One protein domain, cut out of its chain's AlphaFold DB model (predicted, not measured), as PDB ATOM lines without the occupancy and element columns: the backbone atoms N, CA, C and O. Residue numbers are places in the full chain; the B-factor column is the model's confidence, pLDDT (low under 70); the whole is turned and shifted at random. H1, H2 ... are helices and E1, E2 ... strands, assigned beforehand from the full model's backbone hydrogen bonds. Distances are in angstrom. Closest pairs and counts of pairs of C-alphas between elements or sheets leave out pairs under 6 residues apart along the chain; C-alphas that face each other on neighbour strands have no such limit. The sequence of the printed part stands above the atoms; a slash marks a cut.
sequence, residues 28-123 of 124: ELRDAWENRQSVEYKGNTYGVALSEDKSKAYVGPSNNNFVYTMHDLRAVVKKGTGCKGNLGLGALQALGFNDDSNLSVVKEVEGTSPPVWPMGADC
ATOM      1  N   GLU A  28      97.310 131.554  98.360       82.31
ATOM      2  CA  GLU A  28      97.555 130.108  98.407       82.31
ATOM      3  C   GLU A  28      98.872 129.738  99.116       82.31
ATOM      4  O   GLU A  28      98.873 128.862  99.979       82.31
ATOM      5  N   LEU A  29      99.986 130.422  98.802       84.19
ATOM      6  CA  LEU A  29     101.268 130.195  99.480       84.19
ATOM      7  C   LEU A  29     101.152 130.547 100.958       84.19
ATOM      8  O   LEU A  29     101.559 129.758 101.805       84.19
ATOM      9  N   ARG A  30     100.629 131.739 101.263       86.19
ATOM     10  CA  ARG A  30     100.547 132.239 102.637       86.19
ATOM     11  C   ARG A  30      99.740 131.284 103.509       86.19
ATOM     12  O   ARG A  30     100.227 130.852 104.547       86.19
ATOM     13  N   ASP A  31      98.545 130.924 103.060       87.19
ATOM     14  CA  ASP A  31      97.606 130.130 103.846       87.19
ATOM     15  C   ASP A  31      98.137 128.696 104.068       87.19
ATOM     16  O   ASP A  31      98.021 128.144 105.168       87.19
ATOM     17  N   ALA A  32      98.814 128.118 103.067       88.44
ATOM     18  CA  ALA A  32      99.501 126.838 103.218       88.44
ATOM     19  C   ALA A  32     100.715 126.937 104.163       88.44
ATOM     20  O   ALA A  32     100.930 126.061 105.002       88.44
ATOM     21  N   TRP A  33     101.515 128.002 104.053       91.12
ATOM     22  CA  TRP A  33     102.769 128.163 104.795       91.12
ATOM     23  C   TRP A  33     102.577 128.478 106.284       91.12
ATOM     24  O   TRP A  33     103.413 128.089 107.105       91.12
ATOM     25  N   GLU A  34     101.468 129.121 106.657       89.94
ATOM     26  CA  GLU A  34     101.061 129.285 108.062       89.94
ATOM     27  C   GLU A  34     100.899 127.927 108.766       89.94
ATOM     28  O   GLU A  34     101.283 127.775 109.923       89.94
ATOM     29  N   ASN A  35     100.430 126.909 108.038       87.69
ATOM     30  CA  ASN A  35     100.210 125.552 108.546       87.69
ATOM     31  C   ASN A  35     101.327 124.570 108.155       87.69
ATOM     32  O   ASN A  35     101.122 123.354 108.132       87.69
ATOM     33  N   ARG A  36     102.519 125.081 107.819       95.00
ATOM     34  CA  ARG A  36     103.660 124.239 107.442       95.00
ATOM     35  C   ARG A  36     104.074 123.303 108.579       95.00
ATOM     36  O   ARG A  36     104.085 123.672 109.752       95.00
ATOM     37  N   GLN A  37     104.516 122.112 108.209       95.25
ATOM     38  CA  GLN A  37     105.182 121.169 109.102       95.25
ATOM     39  C   GLN A  37     106.701 121.376 109.079       95.25
ATOM     40  O   GLN A  37     107.272 121.762 108.057       95.25
ATOM     41  N   SER A  38     107.358 121.073 110.198       96.88
ATOM     42  CA  SER A  38     108.820 121.038 110.288       96.88
ATOM     43  C   SER A  38     109.346 119.649 109.929       96.88
ATOM     44  O   SER A  38     108.921 118.651 110.508       96.88
ATOM     45  N   VAL A  39     110.298 119.583 109.001       97.25
ATOM     46  CA  VAL A  39     110.909 118.340 108.519       97.25
ATOM     47  C   VAL A  39     112.424 118.412 108.684       97.25
ATOM     48  O   VAL A  39     113.078 119.288 108.128       97.25
ATOM     49  N   GLU A  40     112.992 117.451 109.411       97.44
ATOM     50  CA  GLU A  40     114.444 117.295 109.559       97.44
ATOM     51  C   GLU A  40     115.044 116.518 108.383       97.44
ATOM     52  O   GLU A  40     114.605 115.402 108.074       97.44
ATOM     53  N   TYR A  41     116.085 117.053 107.749       96.25
ATOM     54  CA  TYR A  41     116.817 116.382 106.678       96.25
ATOM     55  C   TYR A  41     118.301 116.760 106.698       96.25
ATOM     56  O   TYR A  41     118.656 117.936 106.712       96.25
ATOM     57  N   LYS A  42     119.182 115.748 106.714       95.06
ATOM     58  CA  LYS A  42     120.648 115.911 106.827       95.06
ATOM     59  C   LYS A  42     121.083 116.833 107.988       95.06
ATOM     60  O   LYS A  42     122.031 117.595 107.849       95.06
ATOM     61  N   GLY A  43     120.380 116.765 109.121       94.44
ATOM     62  CA  GLY A  43     120.668 117.577 110.310       94.44
ATOM     63  C   GLY A  43     120.204 119.036 110.231       94.44
ATOM     64  O   GLY A  43     120.579 119.819 111.095       94.44
ATOM     65  N   ASN A  44     119.416 119.398 109.212       95.88
ATOM     66  CA  ASN A  44     118.832 120.725 109.061       95.88
ATOM     67  C   ASN A  44     117.300 120.655 109.059       95.88
ATOM     68  O   ASN A  44     116.711 119.744 108.467       95.88
ATOM     69  N   THR A  45     116.661 121.667 109.644       96.50
ATOM     70  CA  THR A  45     115.201 121.798 109.671       96.50
ATOM     71  C   THR A  45     114.689 122.572 108.458       96.50
ATOM     72  O   THR A  45     115.193 123.646 108.123       96.50
ATOM     73  N   TYR A  46     113.614 122.074 107.859       96.31
ATOM     74  CA  TYR A  46     112.897 122.709 106.759       96.31
ATOM     75  C   TYR A  46     111.427 122.898 107.118       96.31
ATOM     76  O   TYR A  46     110.846 122.073 107.820       96.31
ATOM     77  N   GLY A  47     110.816 123.964 106.610       96.25
ATOM     78  CA  GLY A  47     109.365 124.096 106.555       96.25
ATOM     79  C   GLY A  47     108.835 123.441 105.284       96.25
ATOM     80  O   GLY A  47     109.415 123.623 104.213       96.25
ATOM     81  N   VAL A  48     107.742 122.691 105.395       95.75
ATOM     82  CA  VAL A  48     107.048 122.092 104.251       95.75
ATOM     83  C   VAL A  48     105.552 122.309 104.391       95.75
ATOM     84  O   VAL A  48     104.983 122.036 105.441       95.75
ATOM     85  N   ALA A  49     104.896 122.743 103.326       95.12
ATOM     86  CA  ALA A  49     103.444 122.784 103.233       95.12
ATOM     87  C   ALA A  49     102.991 122.152 101.916       95.12
ATOM     88  O   ALA A  49     103.731 122.144 100.934       95.12
ATOM     89  N   LEU A  50     101.777 121.617 101.895       93.44
ATOM     90  CA  LEU A  50     101.119 121.135 100.686       93.44
ATOM     91  C   LEU A  50      99.891 122.017 100.457       93.44
ATOM     92  O   LEU A  50      99.195 122.341 101.420       93.44
ATOM     93  N   SER A  51      99.645 122.426  99.216       91.75
ATOM     94  CA  SER A  51      98.418 123.130  98.852       91.75
ATOM     95  C   SER A  51      97.197 122.241  99.113       91.75
ATOM     96  O   SER A  51      97.287 121.010  99.115       91.75
ATOM     97  N   GLU A  52      96.037 122.859  99.328       91.12
ATOM     98  CA  GLU A  52      94.789 122.143  99.630       91.12
ATOM     99  C   GLU A  52      94.391 121.169  98.505       91.12
ATOM    100  O   GLU A  52      93.988 120.033  98.765       91.12
ATOM    101  N   ASP A  53      94.592 121.578  97.250       90.00
ATOM    102  CA  ASP A  53      94.358 120.770  96.047       90.00
ATOM    103  C   ASP A  53      95.464 119.729  95.774       90.00
ATOM    104  O   ASP A  53      95.364 118.952  94.825       90.00
ATOM    105  N   LYS A  54      96.518 119.710  96.602       90.81
ATOM    106  CA  LYS A  54      97.700 118.843  96.503       90.81
ATOM    107  C   LYS A  54      98.497 118.982  95.205       90.81
ATOM    108  O   LYS A  54      99.332 118.124  94.925       90.81
ATOM    109  N   SER A  55      98.275 120.038  94.424       90.31
ATOM    110  CA  SER A  55      98.990 120.274  93.165       90.31
ATOM    111  C   SER A  55     100.350 120.941  93.366       90.31
ATOM    112  O   SER A  55     101.226 120.832  92.502       90.31
ATOM    113  N   LYS A  56     100.560 121.605  94.511       91.12
ATOM    114  CA  LYS A  56     101.810 122.282  94.857       91.12
ATOM    115  C   LYS A  56     102.288 121.911  96.249       91.12
ATOM    116  O   LYS A  56     101.515 121.828  97.195       91.12
ATOM    117  N   ALA A  57     103.595 121.755  96.387       93.44
ATOM    118  CA  ALA A  57     104.270 121.740  97.673       93.44
ATOM    119  C   ALA A  57     105.120 123.001  97.809       93.44
ATOM    120  O   ALA A  57     105.762 123.439  96.859       93.44
ATOM    121  N   TYR A  58     105.150 123.564  99.002       93.00
ATOM    122  CA  TYR A  58     105.993 124.690  99.357       93.00
ATOM    123  C   TYR A  58     107.054 124.194 100.315       93.00
ATOM    124  O   TYR A  58     106.741 123.477 101.266       93.00
ATOM    125  N   VAL A  59     108.308 124.546 100.066       93.94
ATOM    126  CA  VAL A  59     109.421 124.086 100.893       93.94
ATOM    127  C   VAL A  59     110.503 125.140 100.986       93.94
ATOM    128  O   VAL A  59     110.823 125.810 100.012       93.94
ATOM    129  N   GLY A  60     111.092 125.277 102.161       93.25
ATOM    130  CA  GLY A  60     112.162 126.230 102.414       93.25
ATOM    131  C   GLY A  60     112.910 125.852 103.685       93.25
ATOM    132  O   GLY A  60     112.363 125.132 104.527       93.25
ATOM    133  N   PRO A  61     114.170 126.280 103.834       93.88
ATOM    134  CA  PRO A  61     114.906 126.040 105.065       93.88
ATOM    135  C   PRO A  61     114.266 126.834 106.215       93.88
ATOM    136  O   PRO A  61     113.580 127.827 105.991       93.88
ATOM    137  N   SER A  62     114.460 126.409 107.463       91.00
ATOM    138  CA  SER A  62     113.947 127.155 108.624       91.00
ATOM    139  C   SER A  62     114.758 128.420 108.934       91.00
ATOM    140  O   SER A  62     114.280 129.303 109.643       91.00
ATOM    141  N   ASN A  63     115.991 128.499 108.425       88.19
ATOM    142  CA  ASN A  63     116.921 129.609 108.607       88.19
ATOM    143  C   ASN A  63     117.929 129.682 107.440       88.19
ATOM    144  O   ASN A  63     117.995 128.782 106.608       88.19
ATOM    145  N   ASN A  64     118.736 130.745 107.399       84.31
ATOM    146  CA  ASN A  64     119.691 131.027 106.316       84.31
ATOM    147  C   ASN A  64     121.126 130.510 106.577       84.31
ATOM    148  O   ASN A  64     122.056 130.910 105.871       84.31
ATOM    149  N   ASN A  65     121.340 129.659 107.589       86.50
ATOM    150  CA  ASN A  65     122.682 129.321 108.090       86.50
ATOM    151  C   ASN A  65     123.283 128.046 107.486       86.50
ATOM    152  O   ASN A  65     124.375 127.643 107.884       86.50
ATOM    153  N   PHE A  66     122.599 127.402 106.542       90.31
ATOM    154  CA  PHE A  66     123.089 126.183 105.912       90.31
ATOM    155  C   PHE A  66     122.866 126.175 104.402       90.31
ATOM    156  O   PHE A  66     121.993 126.849 103.855       90.31
ATOM    157  N   VAL A  67     123.705 125.388 103.733       92.19
ATOM    158  CA  VAL A  67     123.650 125.157 102.292       92.19
ATOM    159  C   VAL A  67     122.617 124.080 101.999       92.19
ATOM    160  O   VAL A  67     122.581 123.048 102.668       92.19
ATOM    161  N   TYR A  68     121.800 124.313 100.978       92.12
ATOM    162  CA  TYR A  68     120.820 123.353 100.497       92.12
ATOM    163  C   TYR A  68     120.726 123.422  98.975       92.12
ATOM    164  O   TYR A  68     120.990 124.458  98.356       92.12
ATOM    165  N   THR A  69     120.358 122.298  98.380       92.56
ATOM    166  CA  THR A  69     120.231 122.126  96.933       92.56
ATOM    167  C   THR A  69     118.790 121.858  96.536       92.56
ATOM    168  O   THR A  69     117.932 121.533  97.358       92.56
ATOM    169  N   MET A  70     118.521 121.943  95.240       89.94
ATOM    170  CA  MET A  70     117.237 121.547  94.677       89.94
ATOM    171  C   MET A  70     116.930 120.062  94.947       89.94
ATOM    172  O   MET A  70     115.785 119.723  95.257       89.94
ATOM    173  N   HIS A  71     117.943 119.192  94.921       91.50
ATOM    174  CA  HIS A  71     117.812 117.795  95.337       91.50
ATOM    175  C   HIS A  71     117.321 117.668  96.787       91.50
ATOM    176  O   HIS A  71     116.381 116.914  97.056       91.50
ATOM    177  N   ASP A  72     117.923 118.414  97.720       94.12
ATOM    178  CA  ASP A  72     117.544 118.365  99.137       94.12
ATOM    179  C   ASP A  72     116.083 118.777  99.328       94.12
ATOM    180  O   ASP A  72     115.329 118.084 100.012       94.12
ATOM    181  N   LEU A  73     115.649 119.849  98.659       93.12
ATOM    182  CA  LEU A  73     114.269 120.316  98.753       93.12
ATOM    183  C   LEU A  73     113.267 119.265  98.240       93.12
ATOM    184  O   LEU A  73     112.232 119.053  98.871       93.12
ATOM    185  N   ARG A  74     113.560 118.557  97.136       92.56
ATOM    186  CA  ARG A  74     112.684 117.473  96.636       92.56
ATOM    187  C   ARG A  74     112.600 116.307  97.619       92.56
ATOM    188  O   ARG A  74     111.514 115.762  97.831       92.56
ATOM    189  N   ALA A  75     113.726 115.931  98.225       94.50
ATOM    190  CA  ALA A  75     113.769 114.876  99.234       94.50
ATOM    191  C   ALA A  75     112.959 115.261 100.482       94.50
ATOM    192  O   ALA A  75     112.203 114.442 101.008       94.50
ATOM    193  N   VAL A  76     113.066 116.519 100.913       96.00
ATOM    194  CA  VAL A  76     112.291 117.091 102.018       96.00
ATOM    195  C   VAL A  76     110.794 117.086 101.711       96.00
ATOM    196  O   VAL A  76     110.019 116.623 102.545       96.00
ATOM    197  N   VAL A  77     110.378 117.517 100.513       95.31
ATOM    198  CA  VAL A  77     108.968 117.448 100.089       95.31
ATOM    199  C   VAL A  77     108.472 116.011 100.138       95.31
ATOM    200  O   VAL A  77     107.469 115.744 100.795       95.31
ATOM    201  N   LYS A  78     109.208 115.060  99.549       95.44
ATOM    202  CA  LYS A  78     108.818 113.644  99.573       95.44
ATOM    203  C   LYS A  78     108.696 113.095 100.989       95.44
ATOM    204  O   LYS A  78     107.768 112.337 101.258       95.44
ATOM    205  N   LYS A  79     109.601 113.482 101.888       95.75
ATOM    206  CA  LYS A  79     109.576 113.068 103.293       95.75
ATOM    207  C   LYS A  79     108.404 113.682 104.067       95.75
ATOM    208  O   LYS A  79     107.798 112.976 104.864       95.75
ATOM    209  N   GLY A  80     108.104 114.963 103.853       93.88
ATOM    210  CA  GLY A  80     107.062 115.686 104.589       93.88
ATOM    211  C   GLY A  80     105.646 115.417 104.084       93.88
ATOM    212  O   GLY A  80     104.722 115.254 104.873       93.88
ATOM    213  N   THR A  81     105.450 115.358 102.768       93.44
ATOM    214  CA  THR A  81     104.108 115.253 102.169       93.44
ATOM    215  C   THR A  81     103.793 113.863 101.629       93.44
ATOM    216  O   THR A  81     102.636 113.563 101.354       93.44
ATOM    217  N   GLY A  82     104.807 113.018 101.423       93.69
ATOM    218  CA  GLY A  82     104.660 111.768 100.681       93.69
ATOM    219  C   GLY A  82     104.573 111.959  99.163       93.69
ATOM    220  O   GLY A  82     104.648 110.969  98.436       93.69
ATOM    221  N   CYS A  83     104.503 113.191  98.654       93.62
ATOM    222  CA  CYS A  83     104.399 113.492  97.227       93.62
ATOM    223  C   CYS A  83     105.778 113.714  96.600       93.62
ATOM    224  O   CYS A  83     106.708 114.190  97.249       93.62
ATOM    225  N   LYS A  84     105.944 113.384  95.320       92.12
ATOM    226  CA  LYS A  84     107.155 113.767  94.587       92.12
ATOM    227  C   LYS A  84     107.084 115.265  94.286       92.12
ATOM    228  O   LYS A  84     106.139 115.722  93.652       92.12
ATOM    229  N   GLY A  85     108.077 116.017  94.751       86.06
ATOM    230  CA  GLY A  85     108.236 117.424  94.398       86.06
ATOM    231  C   GLY A  85     108.920 117.563  93.041       86.06
ATOM    232  O   GLY A  85     110.039 117.086  92.861       86.06
ATOM    233  N   ASN A  86     108.266 118.239  92.105       85.19
ATOM    234  CA  ASN A  86     108.834 118.671  90.839       85.19
ATOM    235  C   ASN A  86     108.977 120.185  90.890       85.19
ATOM    236  O   ASN A  86     107.995 120.918  90.772       85.19
ATOM    237  N   LEU A  87     110.201 120.674  91.080       72.88
ATOM    238  CA  LEU A  87     110.439 122.105  90.936       72.88
ATOM    239  C   LEU A  87     110.073 122.516  89.512       72.88
ATOM    240  O   LEU A  87     110.340 121.776  88.564       72.88
ATOM    241  N   GLY A  88     109.442 123.684  89.377       63.62
ATOM    242  CA  GLY A  88     109.218 124.351  88.096       63.62
ATOM    243  C   GLY A  88     110.564 124.766  87.515       63.62
ATOM    244  O   GLY A  88     110.925 125.939  87.503       63.62
ATOM    245  N   LEU A  89     111.325 123.764  87.088       57.66
ATOM    246  CA  LEU A  89     112.710 123.842  86.678       57.66
ATOM    247  C   LEU A  89     112.915 124.876  85.575       57.66
ATOM    248  O   LEU A  89     113.988 125.445  85.502       57.66
ATOM    249  N   GLY A  90     111.890 125.185  84.778       59.06
ATOM    250  CA  GLY A  90     111.987 126.152  83.687       59.06
ATOM    251  C   GLY A  90     112.523 127.524  84.108       59.06
ATOM    252  O   GLY A  90     113.372 128.067  83.412       59.06
ATOM    253  N   ALA A  91     112.101 128.068  85.255       66.25
ATOM    254  CA  ALA A  91     112.556 129.395  85.683       66.25
ATOM    255  C   ALA A  91     113.973 129.366  86.280       66.25
ATOM    256  O   ALA A  91     114.794 130.223  85.968       66.25
ATOM    257  N   LEU A  92     114.284 128.366  87.108       74.12
ATOM    258  CA  LEU A  92     115.593 128.251  87.758       74.12
ATOM    259  C   LEU A  92     116.681 127.728  86.808       74.12
ATOM    260  O   LEU A  92     117.799 128.235  86.828       74.12
ATOM    261  N   GLN A  93     116.356 126.794  85.912       72.62
ATOM    262  CA  GLN A  93     117.267 126.328  84.862       72.62
ATOM    263  C   GLN A  93     117.573 127.422  83.843       72.62
ATOM    264  O   GLN A  93     118.711 127.511  83.393       72.62
ATOM    265  N   ALA A  94     116.607 128.292  83.516       74.25
ATOM    266  CA  ALA A  94     116.872 129.463  82.674       74.25
ATOM    267  C   ALA A  94     117.904 130.415  83.307       74.25
ATOM    268  O   ALA A  94     118.599 131.133  82.593       74.25
ATOM    269  N   LEU A  95     118.035 130.382  84.637       79.19
ATOM    270  CA  LEU A  95     119.047 131.109  85.407       79.19
ATOM    271  C   LEU A  95     120.316 130.276  85.681       79.19
ATOM    272  O   LEU A  95     121.195 130.725  86.409       79.19
ATOM    273  N   GLY A  96     120.427 129.073  85.109       82.25
ATOM    274  CA  GLY A  96     121.593 128.195  85.235       82.25
ATOM    275  C   GLY A  96     121.606 127.291  86.471       82.25
ATOM    276  O   GLY A  96     122.591 126.585  86.681       82.25
ATOM    277  N   PHE A  97     120.540 127.264  87.276       83.81
ATOM    278  CA  PHE A  97     120.448 126.361  88.425       83.81
ATOM    279  C   PHE A  97     120.046 124.946  87.989       83.81
ATOM    280  O   PHE A  97     119.086 124.738  87.247       83.81
ATOM    281  N   ASN A  98     120.764 123.958  88.508       84.62
ATOM    282  CA  ASN A  98     120.517 122.527  88.348       84.62
ATOM    283  C   ASN A  98     120.251 121.857  89.711       84.62
ATOM    284  O   ASN A  98     120.222 122.522  90.747       84.62
ATOM    285  N   ASP A  99     120.037 120.539  89.711       85.06
ATOM    286  CA  ASP A  99     119.639 119.794  90.913       85.06
ATOM    287  C   ASP A  99     120.653 119.883  92.066       85.06
ATOM    288  O   ASP A  99     120.246 119.862  93.229       85.06
ATOM    289  N   ASP A 100     121.933 120.074  91.750       86.56
ATOM    290  CA  ASP A 100     123.033 120.171  92.715       86.56
ATOM    291  C   ASP A 100     123.428 121.621  93.031       86.56
ATOM    292  O   ASP A 100     124.341 121.879  93.817       86.56
ATOM    293  N   SER A 101     122.758 122.595  92.412       87.56
ATOM    294  CA  SER A 101     123.089 123.999  92.608       87.56
ATOM    295  C   SER A 101     122.771 124.434  94.029       87.56
ATOM    296  O   SER A 101     121.704 124.137  94.571       87.56
ATOM    297  N   ASN A 102     123.702 125.179  94.617       88.56
ATOM    298  CA  ASN A 102     123.515 125.768  95.929       88.56
ATOM    299  C   ASN A 102     122.430 126.852  95.853       88.56
ATOM    300  O   ASN A 102     122.667 127.928  95.312       88.56
ATOM    301  N   LEU A 103     121.260 126.577  96.424       88.06
ATOM    302  CA  LEU A 103     120.141 127.515  96.481       88.06
ATOM    303  C   LEU A 103     120.240 128.479  97.667       88.06
ATOM    304  O   LEU A 103     119.567 129.505  97.671       88.06
ATOM    305  N   SER A 104     121.134 128.231  98.629       85.31
ATOM    306  CA  SER A 104     121.391 129.159  99.737       85.31
ATOM    307  C   SER A 104     122.072 130.457  99.289       85.31
ATOM    308  O   SER A 104     122.249 131.363 100.102       85.31
ATOM    309  N   VAL A 105     122.507 130.544  98.025       82.56
ATOM    310  CA  VAL A 105     122.997 131.792  97.412       82.56
ATOM    311  C   VAL A 105     121.852 132.749  97.098       82.56
ATOM    312  O   VAL A 105     122.057 133.960  97.072       82.56
ATOM    313  N   VAL A 106     120.642 132.215  96.901       78.00
ATOM    314  CA  VAL A 106     119.419 133.001  96.793       78.00
ATOM    315  C   VAL A 106     118.994 133.326  98.217       78.00
ATOM    316  O   VAL A 106     118.163 132.654  98.819       78.00
ATOM    317  N   LYS A 107     119.653 134.319  98.803       68.69
ATOM    318  CA  LYS A 107     119.223 134.890 100.073       68.69
ATOM    319  C   LYS A 107     118.207 135.974  99.758       68.69
ATOM    320  O   LYS A 107     118.498 136.872  98.966       68.69
ATOM    321  N   GLU A 108     117.040 135.915 100.390       60.31
ATOM    322  CA  GLU A 108     116.338 137.168 100.639       60.31
ATOM    323  C   GLU A 108     117.264 138.044 101.512       60.31
ATOM    324  O   GLU A 108     118.110 137.539 102.258       60.31
ATOM    325  N   VAL A 109     117.191 139.361 101.330       59.28
ATOM    326  CA  VAL A 109     118.094 140.377 101.903       59.28
ATOM    327  C   VAL A 109     118.408 140.118 103.388       59.28
ATOM    328  O   VAL A 109     117.551 139.656 104.135       59.28
ATOM    329  N   GLU A 110     119.628 140.416 103.845       55.25
ATOM    330  CA  GLU A 110     120.043 140.201 105.241       55.25
ATOM    331  C   GLU A 110     118.974 140.665 106.257       55.25
ATOM    332  O   GLU A 110     118.496 141.797 106.193       55.25
ATOM    333  N   GLY A 111     118.566 139.772 107.169       60.00
ATOM    334  CA  GLY A 111     117.486 140.021 108.139       60.00
ATOM    335  C   GLY A 111     116.081 139.576 107.706       60.00
ATOM    336  O   GLY A 111     115.139 139.739 108.479       60.00
ATOM    337  N   THR A 112     115.923 138.990 106.518       65.88
ATOM    338  CA  THR A 112     114.650 138.410 106.055       65.88
ATOM    339  C   THR A 112     114.591 136.894 106.241       65.88
ATOM    340  O   THR A 112     115.608 136.216 106.441       65.88
ATOM    341  N   SER A 113     113.366 136.367 106.222       75.69
ATOM    342  CA  SER A 113     113.108 134.930 106.229       75.69
ATOM    343  C   SER A 113     113.814 134.243 105.055       75.69
ATOM    344  O   SER A 113     114.070 134.865 104.031       75.69
ATOM    345  N   PRO A 114     114.173 132.962 105.186       83.00
ATOM    346  CA  PRO A 114     114.643 132.196 104.044       83.00
ATOM    347  C   PRO A 114     113.580 132.100 102.938       83.00
ATOM    348  O   PRO A 114     112.386 132.036 103.251       83.00
ATOM    349  N   PRO A 115     113.998 131.985 101.661       86.31
ATOM    350  CA  PRO A 115     113.066 131.857 100.552       86.31
ATOM    351  C   PRO A 115     112.255 130.560 100.646       86.31
ATOM    352  O   PRO A 115     112.758 129.498 101.029       86.31
ATOM    353  N   VAL A 116     110.997 130.651 100.215       89.06
ATOM    354  CA  VAL A 116     110.088 129.510 100.086       89.06
ATOM    355  C   VAL A 116     109.927 129.157  98.617       89.06
ATOM    356  O   VAL A 116     109.551 129.988  97.791       89.06
ATOM    357  N   TRP A 117     110.190 127.899  98.296       88.69
ATOM    358  CA  TRP A 117     110.195 127.385  96.940       88.69
ATOM    359  C   TRP A 117     108.874 126.677  96.630       88.69
ATOM    360  O   TRP A 117     108.581 125.647  97.247       88.69
ATOM    361  N   PRO A 118     108.074 127.181  95.674       88.81
ATOM    362  CA  PRO A 118     106.939 126.439  95.156       88.81
ATOM    363  C   PRO A 118     107.417 125.317  94.228       88.81
ATOM    364  O   PRO A 118     108.191 125.531  93.295       88.81
ATOM    365  N   MET A 119     106.910 124.114  94.456       89.00
ATOM    366  CA  MET A 119     107.102 122.931  93.625       89.00
ATOM    367  C   MET A 119     105.752 122.408  93.163       89.00
ATOM    368  O   MET A 119     104.798 122.439  93.930       89.00
ATOM    369  N   GLY A 120     105.674 121.848  91.958       89.81
ATOM    370  CA  GLY A 120     104.584 120.938  91.630       89.81
ATOM    371  C   GLY A 120     104.658 119.700  92.523       89.81
ATOM    372  O   GLY A 120     105.750 119.196  92.793       89.81
ATOM    373  N   ALA A 121     103.518 119.219  92.998       90.81
ATOM    374  CA  ALA A 121     103.418 118.004  93.788       90.81
ATOM    375  C   ALA A 121     102.707 116.915  92.982       90.81
ATOM    376  O   ALA A 121     101.622 117.121  92.445       90.81
ATOM    377  N   ASP A 122     103.336 115.748  92.905       92.69
ATOM    378  CA  ASP A 122     102.743 114.531  92.362       92.69
ATOM    379  C   ASP A 122     102.535 113.533  93.507       92.69
ATOM    380  O   ASP A 122     103.487 112.944  94.030       92.69
ATOM    381  N   CYS A 123     101.283 113.425  93.947       88.25
ATOM    382  CA  CYS A 123     100.855 112.608  95.084       88.25
ATOM    383  C   CYS A 123     100.221 111.271  94.660       88.25
ATOM    384  O   CYS A 123      99.494 110.677  95.459       88.25
TER     385      CYS A 123
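AT A GLANCE: This is residues 28 to 123 of the 124 residues of an uncharacterized protein of Roseovarius albus (UniProt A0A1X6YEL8). A strongly twisted sheet of five strands, curled like part of a barrel, wraps round helix H2, while the short helix H1 packs on its other face, giving three layers. H3 follows E4 off the sheet, and a long stretch with no named element, residues 95 to 116, leads back to E5. The printed part has 96 residues, with three named helices and five named strands in the order H1 E1 E2 E3 H2 E4 H3 E5; the class is mixed, helices and strands. The sheet's order is E1, E2, E3, E5, E4, all antiparallel. The whole is compact, with a radius of gyration of the C-alphas of 12.3 A and spans of 31 by 27 by 25 A.

HOW THE PARTS SIT: E1, residues 37 to 41, E2, residues 44 to 50, and E3, residues 56 to 61, form a meander, each strand the antiparallel neighbour of the one before, with two hairpins. N 39 and O 46 at 2.8 A, and N 49 and O 58 at 2.9 A, are within hydrogen-bond range. E5, residues 117 to 122, neighbours E3, with N 57 and O 119 at 2.8 A, and E4, residues 84 to 87, with N 86 and O 120 at 2.8 A. The sheet curls round H2, residues 70 to 81, which touches E4; the closest C-alphas, of Arg 74 and Gly 85, are 5.0 A apart. E3, H2 and E4 make a split strand-helix-strand unit, two strands of one sheet that are not neighbours with a helix between them along the chain; E5 is between E3 and E4 in the sheet, and the crossover is right-handed. H1, residues 28 to 34, is on the opposite face, at a height over the sheet of 8.5 A; its closest C-alphas to E2, of Trp 33 and Ala 49, are 5.6 A apart. H3, residues 89 to 94, is not on the sheet. In H1, H2 and H3 every O i to N i+4 pair is within hydrogen-bond range.

IN THESE COORDINATES: E2 is 19.6 A long, E3 17.0 A, H2 16.4 A and E5 15.5 A. H1 begins at C-alpha 28 (97.555, 130.108, 98.407), and E5 ends at C-alpha 122 (102.743, 114.531, 92.362).

THE WHOLE: The C-alphas of Glu 110 and Cys 123, the two farthest apart, are 35.1 A apart. The printed part has no cut; the link from H3 to E5 is long. Residues 88 to 91 and 107 to 112 have pLDDT under 70.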